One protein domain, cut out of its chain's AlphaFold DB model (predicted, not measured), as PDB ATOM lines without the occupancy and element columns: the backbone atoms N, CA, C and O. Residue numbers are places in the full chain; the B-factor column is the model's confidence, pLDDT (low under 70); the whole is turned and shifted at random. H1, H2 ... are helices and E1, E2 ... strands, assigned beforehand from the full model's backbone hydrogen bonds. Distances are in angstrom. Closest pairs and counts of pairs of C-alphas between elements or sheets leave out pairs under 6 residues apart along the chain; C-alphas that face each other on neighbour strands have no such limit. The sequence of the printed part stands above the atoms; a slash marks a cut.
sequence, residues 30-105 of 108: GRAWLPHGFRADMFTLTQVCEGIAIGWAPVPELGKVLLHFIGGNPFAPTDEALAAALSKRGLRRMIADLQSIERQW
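AT A GLANCE: This is residues 30 to 105 of the 108 residues of an uncharacterized protein of Sphingobium sp. HDIP04 (UniProt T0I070). A twisted slab of three long strands, E3, E4 and E5, has a small two-strand hairpin, E1 and E2, set off beyond the end where E3 begins, and one long helix, H1, that turns back from the end of E5 and slants away from one face. Only residues 88 to 94 of H1 come near the slab, and residues 95 to 105 stick out free. The printed part has 76 residues, with five named strands and then one named helix along the chain, E1 E2 E3 E4 E5 H1; the class is mixed, helices and strands. The larger sheet has the order E3 E4 E5 and the smaller one E1 E2, both antiparallel. The whole is loose, with a radius of gyration of the C-alphas of 14.4 A and spans of 38 by 32 by 27 A.

HOW THE PARTS SIT: E3, residues 52 to 59, E4, residues 64 to 73, and E5, residues 76 to 86, form a meander, each strand the antiparallel neighbour of the one before. E4 is the inner strand. E3 and E4 are a hairpin at 163 degrees, with N 55 and O 68 2.8 A apart, within hydrogen-bond range. E4 and E5 are a hairpin at 164 degrees, with N 71 and O 80 2.7 A apart, also within range. E5 bends by 63 degrees at residue 79. H1, residues 88 to 105, is on one face of this sheet, making two layers, a helix on one face of a sheet. Its height over the sheet is 13.7 A. It lies over E5 and runs slantwise to the strands, only just, at 32 degrees to E5 on the local plane. Its line rises 39 degrees out of that plane, only just short of standing up from the sheet. The closest C-alphas of E4 and H1 are those of Lys 64 and Lys 88, 6.8 A apart. In H1 every O i to N i+4 pair is within hydrogen-bond range. E1, residues 31 to 35, and E2, residues 43 to 47, are a hairpin at 147 degrees, with N 32 and O 46 2.9 A apart, within range. The closest C-alphas of E2 and E5 are those of Gln 47 and Glu 80, 7.7 A apart. E1 is apart from E3, E4, E5 and H1.

IN THESE COORDINATES: E3 is 22.1 A from first to last C-alpha, E4 27.3 A, E5 28.0 A and H1 26.2 A; E1 and E2 are 13.1 and 12.8 A. E3 begins at C-alpha 52 (-43.106, 22.375, -45.013), and H1 ends at C-alpha 105 (-52.420, 8.680, -38.250).

THE WHOLE: The C-alphas of Gly 30 and Glu 61, the two farthest apart, are 38.8 A from each other. The printed part has no cut and no long link. No printed residue is under 70 in pLDDT, and the mean of the printed part is 91.4.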
ATOM      1  N   GLY A  30     -56.817  30.830 -42.909       90.31
ATOM      2  CA  GLY A  30     -55.989  29.644 -42.698       90.31
ATOM      3  C   GLY A  30     -55.155  29.691 -41.414       90.31
ATOM      4  O   GLY A  30     -54.099  29.058 -41.339       90.31
ATOM      5  N   ARG A  31     -55.586  30.439 -40.398       94.38
ATOM      6  CA  ARG A  31     -54.940  30.501 -39.079       94.38
ATOM      7  C   ARG A  31     -55.696  29.666 -38.061       94.38
ATOM      8  O   ARG A  31     -56.896  29.451 -38.183       94.38
ATOM      9  N   ALA A  32     -54.997  29.222 -37.021       96.12
ATOM     10  CA  ALA A  32     -55.601  28.489 -35.915       96.12
ATOM     11  C   ALA A  32     -54.998  28.892 -34.565       96.12
ATOM     12  O   ALA A  32     -53.822  29.253 -34.473       96.12
ATOM     13  N   TRP A  33     -55.795  28.793 -33.500       96.12
ATOM     14  CA  TRP A  33     -55.301  28.896 -32.126       96.12
ATOM     15  C   TRP A  33     -54.679  27.566 -31.696       96.12
ATOM     16  O   TRP A  33     -55.384  26.573 -31.524       96.12
ATOM     17  N   LEU A  34     -53.360  27.551 -31.505       94.62
ATOM     18  CA  LEU A  34     -52.593  26.363 -31.121       94.62
ATOM     19  C   LEU A  34     -52.043  26.494 -29.691       94.62
ATOM     20  O   LEU A  34     -51.617  27.591 -29.321       94.62
ATOM     21  N   PRO A  35     -52.012  25.414 -28.883       92.81
ATOM     22  CA  PRO A  35     -51.382  25.439 -27.563       92.81
ATOM     23  C   PRO A  35     -49.900  25.833 -27.633       92.81
ATOM     24  O   PRO A  35     -49.143  25.334 -28.466       92.81
ATOM     25  N   HIS A  36     -49.454  26.699 -26.723       90.88
ATOM     26  CA  HIS A  36     -48.071  27.156 -26.673       90.88
ATOM     27  C   HIS A  36     -47.156  26.086 -26.053       90.88
ATOM     28  O   HIS A  36     -47.230  25.801 -24.859       90.88
ATOM     29  N   GLY A  37     -46.199  25.565 -26.828       84.94
ATOM     30  CA  GLY A  37     -45.351  24.425 -26.430       84.94
ATOM     31  C   GLY A  37     -44.480  24.604 -25.173       84.94
ATOM     32  O   GLY A  37     -44.000  23.618 -24.624       84.94
ATOM     33  N   PHE A  38     -44.280  25.836 -24.687       85.50
ATOM     34  CA  PHE A  38     -43.509  26.121 -23.457       85.50
ATOM     35  C   PHE A  38     -44.298  26.798 -22.332       85.50
ATOM     36  O   PHE A  38     -43.744  27.041 -21.262       85.50
ATOM     37  N   ARG A  39     -45.551  27.191 -22.571       88.56
ATOM     38  CA  ARG A  39     -46.332  27.976 -21.608       88.56
ATOM     39  C   ARG A  39     -47.697  27.330 -21.490       88.56
ATOM     40  O   ARG A  39     -48.507  27.449 -22.403       88.56
ATOM     41  N   ALA A  40     -47.902  26.633 -20.377       88.75
ATOM     42  CA  ALA A  40     -49.187  26.032 -20.063       88.75
ATOM     43  C   ALA A  40     -50.296  27.094 -20.126       88.75
ATOM     44  O   ALA A  40     -50.058  28.266 -19.826       88.75
ATOM     45  N   ASP A  41     -51.479  26.668 -20.562       88.88
ATOM     46  CA  ASP A  41     -52.695  27.484 -20.663       88.88
ATOM     47  C   ASP A  41     -52.613  28.690 -21.618       88.88
ATOM     48  O   ASP A  41     -53.533  29.504 -21.679       88.88
ATOM     49  N   MET A  42     -51.539  28.805 -22.404       94.00
ATOM     50  CA  MET A  42     -51.414  29.818 -23.446       94.00
ATOM     51  C   MET A  42     -51.660  29.226 -24.828       94.00
ATOM     52  O   MET A  42     -51.262  28.099 -25.116       94.00
ATOM     53  N   PHE A  43     -52.252  30.039 -25.701       94.44
ATOM     54  CA  PHE A  43     -52.440  29.732 -27.114       94.44
ATOM     55  C   PHE A  43     -51.811  30.822 -27.979       94.44
ATOM     56  O   PHE A  43     -51.738  31.986 -27.577       94.44
ATOM     57  N   THR A  44     -51.379  30.449 -29.176       94.75
ATOM     58  CA  THR A  44     -50.912  31.373 -30.212       94.75
ATOM     59  C   THR A  44     -51.809  31.259 -31.430       94.75
ATOM     60  O   THR A  44     -52.130  30.149 -31.850       94.75
ATOM     61  N   LEU A  45     -52.206  32.397 -32.001       95.06
ATOM     62  CA  LEU A  45     -52.824  32.422 -33.319       95.06
ATOM     63  C   LEU A  45     -51.708  32.267 -34.353       95.06
ATOM     64  O   LEU A  45     -50.882  33.167 -34.504       95.06
ATOM     65  N   THR A  46     -51.670  31.118 -35.016       92.44
ATOM     66  CA  THR A  46     -50.574  30.717 -35.902       92.44
ATOM     67  C   THR A  46     -51.110  30.454 -37.303       92.44
ATOM     68  O   THR A  46     -52.154  29.820 -37.455       92.44
ATOM     69  N   GLN A  47     -50.391  30.914 -38.329       91.19
ATOM     70  CA  GLN A  47     -50.681  30.559 -39.716       91.19
ATOM     71  C   GLN A  47     -50.443  29.061 -39.930       91.19
ATOM     72  O   GLN A  47     -49.346  28.559 -39.682       91.19
ATOM     73  N   VAL A  48     -51.459  28.342 -40.407       91.38
ATOM     74  CA  VAL A  48     -51.323  26.931 -40.773       91.38
ATOM     75  C   VAL A  48     -50.894  26.858 -42.232       91.38
ATOM     76  O   VAL A  48     -51.545  27.405 -43.121       91.38
ATOM     77  N   CYS A  49     -49.764  26.200 -42.474       90.94
ATOM     78  CA  CYS A  49     -49.231  25.993 -43.813       90.94
ATOM     79  C   CYS A  49     -49.603  24.596 -44.322       90.94
ATOM     80  O   CYS A  49     -49.547  23.631 -43.566       90.94
ATOM     81  N   GLU A  50     -49.929  24.476 -45.611       87.75
ATOM     82  CA  GLU A  50     -50.249  23.188 -46.255       87.75
ATOM     83  C   GLU A  50     -49.022  22.265 -46.378       87.75
ATOM     84  O   GLU A  50     -49.145  21.045 -46.436       87.75
ATOM     85  N   GLY A  51     -47.824  22.852 -46.412       90.31
ATOM     86  CA  GLY A  51     -46.568  22.133 -46.562       90.31
ATOM     87  C   GLY A  51     -45.448  22.719 -45.712       90.31
ATOM     88  O   GLY A  51     -45.588  23.779 -45.090       90.31
ATOM     89  N   ILE A  52     -44.332  21.992 -45.701       92.38
ATOM     90  CA  ILE A  52     -43.106  22.375 -45.013       92.38
ATOM     91  C   ILE A  52     -41.887  21.950 -45.836       92.38
ATOM     92  O   ILE A  52     -41.781  20.804 -46.278       92.38
ATOM     93  N   ALA A  53     -40.951  22.871 -46.034       92.19
ATOM     94  CA  ALA A  53     -39.615  22.583 -46.538       92.19
ATOM     95  C   ALA A  53     -38.608  22.579 -45.379       92.19
ATOM     96  O   ALA A  53     -38.784  23.283 -44.383       92.19
ATOM     97  N   ILE A  54     -37.541  21.784 -45.510       94.62
ATOM     98  CA  ILE A  54     -36.506  21.644 -44.480       94.62
ATOM     99  C   ILE A  54     -35.131  21.940 -45.082       94.62
ATOM    100  O   ILE A  54     -34.682  21.263 -46.006       94.62
ATOM    101  N   GLY A  55     -34.442  22.924 -44.512       94.75
ATOM    102  CA  GLY A  55     -33.008  23.143 -44.666       94.75
ATOM    103  C   GLY A  55     -32.249  22.691 -43.419       94.75
ATOM    104  O   GLY A  55     -32.801  22.655 -42.318       94.75
ATOM    105  N   TRP A  56     -30.967  22.354 -43.565       97.62
ATOM    106  CA  TRP A  56     -30.125  22.012 -42.419       97.62
ATOM    107  C   TRP A  56     -28.663  22.404 -42.627       97.62
ATOM    108  O   TRP A  56     -28.181  22.483 -43.756       97.62
ATOM    109  N   ALA A  57     -27.950  22.623 -41.521       97.81
ATOM    110  CA  ALA A  57     -26.506  22.836 -41.513       97.81
ATOM    111  C   ALA A  57     -25.870  22.280 -40.225       97.81
ATOM    112  O   ALA A  57     -26.481  22.354 -39.153       97.81
ATOM    113  N   PRO A  58     -24.645  21.727 -40.275       97.00
ATOM    114  CA  PRO A  58     -23.902  21.415 -39.059       97.00
ATOM    115  C   PRO A  58     -23.490  22.708 -38.337       97.00
ATOM    116  O   PRO A  58     -23.136  23.689 -38.984       97.00
ATOM    117  N   VAL A  59     -23.472  22.684 -37.001       96.81
ATOM    118  CA  VAL A  59     -22.965  23.776 -36.147       96.81
ATOM    119  C   VAL A  59     -21.890  23.202 -35.210       96.81
ATOM    120  O   VAL A  59     -22.185  22.871 -34.051       96.81
ATOM    121  N   PRO A  60     -20.665  22.955 -35.721       93.56
ATOM    122  CA  PRO A  60     -19.622  22.222 -35.000       93.56
ATOM    123  C   PRO A  60     -19.223  22.859 -33.670       93.56
ATOM    124  O   PRO A  60     -19.023  22.147 -32.690       93.56
ATOM    125  N   GLU A  61     -19.171  24.186 -33.613       92.75
ATOM    126  CA  GLU A  61     -18.814  24.979 -32.436       92.75
ATOM    127  C   GLU A  61     -19.783  24.787 -31.262       92.75
ATOM    128  O   GLU A  61     -19.401  24.977 -30.109       92.75
ATOM    129  N   LEU A  62     -21.016  24.344 -31.537       91.31
ATOM    130  CA  LEU A  62     -22.009  23.993 -30.519       91.31
ATOM    131  C   LEU A  62     -22.204  22.479 -30.365       91.31
ATOM    132  O   LEU A  62     -22.960  22.050 -29.493       91.31
ATOM    133  N   GLY A  63     -21.582  21.662 -31.220       92.31
ATOM    134  CA  GLY A  63     -21.861  20.228 -31.306       92.31
ATOM    135  C   GLY A  63     -23.319  19.921 -31.677       92.31
ATOM    136  O   GLY A  63     -23.886  18.936 -31.194       92.31
ATOM    137  N   LYS A  64     -23.944  20.777 -32.497       96.62
ATOM    138  CA  LYS A  64     -25.374  20.721 -32.851       96.62
ATOM    139  C   LYS A  64     -25.592  20.656 -34.364       96.62
ATOM    140  O   LYS A  64     -24.670  20.844 -35.153       96.62
ATOM    141  N   VAL A  65     -26.833  20.391 -34.756       97.06
ATOM    142  CA  VAL A  65     -27.348  20.610 -36.111       97.06
ATOM    143  C   VAL A  65     -28.362  21.747 -36.066       97.06
ATOM    144  O   VAL A  65     -29.198  21.779 -35.164       97.06
ATOM    145  N   LEU A  66     -28.281  22.681 -37.004       97.38
ATOM    146  CA  LEU A  66     -29.329  23.660 -37.255       97.38
ATOM    147  C   LEU A  66     -30.336  23.042 -38.222       97.38
ATOM    148  O   LEU A  66     -29.946  22.588 -39.296       97.38
ATOM    149  N   LEU A  67     -31.608  23.046 -37.849       97.38
ATOM    150  CA  LEU A  67     -32.731  22.786 -38.740       97.38
ATOM    151  C   LEU A  67     -33.444  24.100 -39.026       97.38
ATOM    152  O   LEU A  67     -33.619  24.902 -38.112       97.38
ATOM    153  N   HIS A  68     -33.851  24.304 -40.271       95.94
ATOM    154  CA  HIS A  68     -34.630  25.448 -40.718       95.94
ATOM    155  C   HIS A  68     -35.889  24.932 -41.412       95.94
ATOM    156  O   HIS A  68     -35.804  24.293 -42.457       95.94
ATOM    157  N   PHE A  69     -37.035  25.178 -40.798       93.81
ATOM    158  CA  PHE A  69     -38.352  24.821 -41.293       93.81
ATOM    159  C   PHE A  69     -38.974  26.039 -41.955       93.81
ATOM    160  O   PHE A  69     -38.990  27.104 -41.346       93.81
ATOM    161  N   ILE A  70     -39.470  25.875 -43.175       92.62
ATOM    162  CA  ILE A  70     -40.098  26.945 -43.952       92.62
ATOM    163  C   ILE A  70     -41.491  26.467 -44.336       92.62
ATOM    164  O   ILE A  70     -41.634  25.410 -44.952       92.62
ATOM    165  N   GLY A  71     -42.500  27.222 -43.929       91.25
ATOM    166  CA  GLY A  71     -43.893  26.967 -44.230       91.25
ATOM    167  C   GLY A  71     -44.238  27.247 -45.690       91.25
ATOM    168  O   GLY A  71     -43.596  28.026 -46.395       91.25
ATOM    169  N   GLY A  72     -45.286  26.578 -46.148       86.94
ATOM    170  CA  GLY A  72     -45.832  26.724 -47.489       86.94
ATOM    171  C   GLY A  72     -45.510  25.527 -48.372       86.94
ATOM    172  O   GLY A  72     -44.843  24.572 -47.972       86.94
ATOM    173  N   ASN A  73     -46.031  25.560 -49.590       83.62
ATOM    174  CA  ASN A  73     -45.793  24.520 -50.585       83.62
ATOM    175  C   ASN A  73     -44.967  25.100 -51.756       83.62
ATOM    176  O   ASN A  73     -44.836  26.321 -51.869       83.62
ATOM    177  N   PRO A  74     -44.403  24.268 -52.652       79.62
ATOM    178  CA  PRO A  74     -43.585  24.757 -53.769       79.62
ATOM    179  C   PRO A  74     -44.290  25.732 -54.731       79.62
ATOM    180  O   PRO A  74     -43.616  26.417 -55.496       79.62
ATOM    181  N   PHE A  75     -45.624  25.787 -54.715       75.75
ATOM    182  CA  PHE A  75     -46.448  26.646 -55.568       75.75
ATOM    183  C   PHE A  75     -46.933  27.922 -54.858       75.75
ATOM    184  O   PHE A  75     -47.353  28.864 -55.525       75.75
ATOM    185  N   ALA A  76     -46.855  27.964 -53.526       75.31
ATOM    186  CA  ALA A  76     -47.236  29.082 -52.670       75.31
ATOM    187  C   ALA A  76     -46.378  29.066 -51.382       75.31
ATOM    188  O   ALA A  76     -46.854  28.634 -50.325       75.31
ATOM    189  N   PRO A  77     -45.092  29.460 -51.460       77.31
ATOM    190  CA  PRO A  77     -44.238  29.555 -50.280       77.31
ATOM    191  C   PRO A  77     -44.745  30.657 -49.344       77.31
ATOM    192  O   PRO A  77     -45.252  31.680 -49.809       77.31
ATOM    193  N   THR A  78     -44.593  30.461 -48.035       81.44
ATOM    194  CA  THR A  78     -44.865  31.497 -47.033       81.44
ATOM    195  C   THR A  78     -43.559  31.930 -46.372       81.44
ATOM    196  O   THR A  78     -42.566  31.203 -46.382       81.44
ATOM    197  N   ASP A  79     -43.554  33.124 -45.781       79.62
ATOM    198  CA  ASP A  79     -42.405  33.623 -45.012       79.62
ATOM    199  C   ASP A  79     -42.390  33.082 -43.565       79.62
ATOM    200  O   ASP A  79     -41.579  33.502 -42.738       79.62
ATOM    201  N   GLU A  80     -43.281  32.137 -43.242       85.81
ATOM    202  CA  GLU A  80     -43.367  31.512 -41.924       85.81
ATOM    203  C   GLU A  80     -42.223  30.519 -41.754       85.81
ATOM    204  O   GLU A  80     -42.259  29.409 -42.285       85.81
ATOM    205  N   ALA A  81     -41.189  30.905 -41.014       89.56
ATOM    206  CA  ALA A  81     -40.017  30.067 -40.834       89.56
ATOM    207  C   ALA A  81     -39.568  29.976 -39.375       89.56
ATOM    208  O   ALA A  81     -39.637  30.931 -38.603       89.56
ATOM    209  N   LEU A  82     -39.052  28.803 -39.008       92.81
ATOM    210  CA  LEU A  82     -38.485  28.527 -37.694       92.81
ATOM    211  C   LEU A  82     -37.133  27.841 -37.852       92.81
ATOM    212  O   LEU A  82     -37.006  26.849 -38.565       92.81
ATOM    213  N   ALA A  83     -36.130  28.314 -37.117       95.19
ATOM    214  CA  ALA A  83     -34.840  27.647 -37.029       95.19
ATOM    215  C   ALA A  83     -34.578  27.122 -35.609       95.19
ATOM    216  O   ALA A  83     -34.792  27.829 -34.625       95.19
ATOM    217  N   ALA A  84     -34.085  25.887 -35.498       95.19
ATOM    218  CA  ALA A  84     -33.796  25.232 -34.225       95.19
ATOM    219  C   ALA A  84     -32.439  24.520 -34.249       95.19
ATOM    220  O   ALA A  84     -32.136  23.753 -35.161       95.19
ATOM    221  N   ALA A  85     -31.627  24.736 -33.211       96.12
ATOM    222  CA  ALA A  85     -30.355  24.041 -33.031       96.12
ATOM    223  C   ALA A  85     -30.520  22.831 -32.098       96.12
ATOM    224  O   ALA A  85     -30.713  22.984 -30.888       96.12
ATOM    225  N   LEU A  86     -30.389  21.622 -32.643       93.94
ATOM    226  CA  LEU A  86     -30.604  20.362 -31.935       93.94
ATOM    227  C   LEU A  86     -29.290  19.632 -31.649       93.94
ATOM    228  O   LEU A  86     -28.372  19.596 -32.466       93.94
ATOM    229  N   SER A  87     -29.213  18.983 -30.489       94.81
ATOM    230  CA  SER A  87     -28.184  17.967 -30.245       94.81
ATOM    231  C   SER A  87     -28.490  16.697 -31.051       94.81
ATOM    232  O   SER A  87     -29.627  16.477 -31.469       94.81
ATOM    233  N   LYS A  88     -27.512  15.791 -31.196       89.44
ATOM    234  CA  LYS A  88     -27.743  14.467 -31.815       89.44
ATOM    235  C   LYS A  88     -28.887  13.693 -31.145       89.44
ATOM    236  O   LYS A  88     -29.645  13.007 -31.822       89.44
ATOM    237  N   ARG A  89     -29.008  13.799 -29.816       89.31
ATOM    238  CA  ARG A  89     -30.100  13.180 -29.049       89.31
ATOM    239  C   ARG A  89     -31.440  13.858 -29.344       89.31
ATOM    240  O   ARG A  89     -32.415  13.152 -29.555       89.31
ATOM    241  N   GLY A  90     -31.468  15.191 -29.401       91.00
ATOM    242  CA  GLY A  90     -32.674  15.951 -29.741       91.00
ATOM    243  C   GLY A  90     -33.193  15.628 -31.142       91.00
ATOM    244  O   GLY A  90     -34.377  15.367 -31.299       91.00
ATOM    245  N   LEU A  91     -32.301  15.537 -32.136       92.56
ATOM    246  CA  LEU A  91     -32.675  15.141 -33.497       92.56
ATOM    247  C   LEU A  91     -33.282  13.731 -33.537       92.56
ATOM    248  O   LEU A  91     -34.313  13.526 -34.164       92.56
ATOM    249  N   ARG A  92     -32.664  12.759 -32.852       91.81
ATOM    250  CA  ARG A  92     -33.196  11.387 -32.782       91.81
ATOM    251  C   ARG A  92     -34.575  11.333 -32.133       91.81
ATOM    252  O   ARG A  92     -35.423  10.603 -32.627       91.81
ATOM    253  N   ARG A  93     -34.794  12.108 -31.066       89.69
ATOM    254  CA  ARG A  93     -36.107  12.193 -30.421       89.69
ATOM    255  C   ARG A  93     -37.148  12.799 -31.359       89.69
ATOM    256  O   ARG A  93     -38.188  12.194 -31.539       89.69
ATOM    257  N   MET A  94     -36.822  13.899 -32.038       91.69
ATOM    258  CA  MET A  94     -37.720  14.514 -33.021       91.69
ATOM    259  C   MET A  94     -38.119  13.530 -34.135       91.69
ATOM    260  O   MET A  94     -39.279  13.476 -34.517       91.69
ATOM    261  N   ILE A  95     -37.177  12.720 -34.634       93.19
ATOM    262  CA  ILE A  95     -37.477  11.668 -35.621       93.19
ATOM    263  C   ILE A  95     -38.431  10.618 -35.037       93.19
ATOM    264  O   ILE A  95     -39.399  10.251 -35.697       93.19
ATOM    265  N   ALA A  96     -38.179  10.152 -33.812       91.75
ATOM    266  CA  ALA A  96     -39.039   9.174 -33.148       91.75
ATOM    267  C   ALA A  96     -40.460   9.718 -32.913       91.75
ATOM    268  O   ALA A  96     -41.434   9.001 -33.147       91.75
ATOM    269  N   ASP A  97     -40.579  10.989 -32.522       92.00
ATOM    270  CA  ASP A  97     -41.859  11.673 -32.334       92.00
ATOM    271  C   ASP A  97     -42.637  11.748 -33.662       92.00
ATOM    272  O   ASP A  97     -43.811  11.386 -33.707       92.00
ATOM    273  N   LEU A  98     -41.979  12.123 -34.769       93.56
ATOM    274  CA  LEU A  98     -42.598  12.157 -36.105       93.56
ATOM    275  C   LEU A  98     -43.076  10.771 -36.561       93.56
ATOM    276  O   LEU A  98     -44.202  10.637 -37.032       93.56
ATOM    277  N   GLN A  99     -42.265   9.730 -36.360       93.19
ATOM    278  CA  GLN A  99     -42.658   8.345 -36.651       93.19
ATOM    279  C   GLN A  99     -43.819   7.875 -35.763       93.19
ATOM    280  O   GLN A  99     -44.630   7.049 -36.172       93.19
ATOM    281  N   SER A 100     -43.901   8.365 -34.524       91.31
ATOM    282  CA  SER A 100     -45.034   8.087 -33.638       91.31
ATOM    283  C   SER A 100     -46.321   8.738 -34.129       91.31
ATOM    284  O   SER A 100     -47.389   8.156 -33.964       91.31
ATOM    285  N   ILE A 101     -46.240   9.939 -34.699       92.62
ATOM    286  CA  ILE A 101     -47.393  10.633 -35.284       92.62
ATOM    287  C   ILE A 101     -47.878   9.894 -36.535       92.62
ATOM    288  O   ILE A 101     -49.076   9.670 -36.664       92.62
ATOM    289  N   GLU A 102     -46.962   9.463 -37.407       93.94
ATOM    290  CA  GLU A 102     -47.271   8.666 -38.605       93.94
ATOM    291  C   GLU A 102     -48.082   7.408 -38.257       93.94
ATOM    292  O   GLU A 102     -49.189   7.241 -38.762       93.94
ATOM    293  N   ARG A 103     -47.612   6.591 -37.304       93.00
ATOM    294  CA  ARG A 103     -48.335   5.378 -36.869       93.00
ATOM    295  C   ARG A 103     -49.742   5.668 -36.339       93.00
ATOM    296  O   ARG A 103     -50.695   4.985 -36.693       93.00
ATOM    297  N   GLN A 104     -49.881   6.704 -35.509       90.31
ATOM    298  CA  GLN A 104     -51.184   7.107 -34.965       90.31
ATOM    299  C   GLN A 104     -52.147   7.584 -36.061       90.31
ATOM    300  O   GLN A 104     -53.354   7.391 -35.942       90.31
ATOM    301  N   TRP A 105     -51.627   8.219 -37.113       90.12
ATOM    302  CA  TRP A 105     -52.420   8.680 -38.250       90.12
ATOM    303  C   TRP A 105     -52.907   7.524 -39.132       90.12
ATOM    304  O   TRP A 105     -54.036   7.556 -39.617       90.12
TER     305      TRP A 105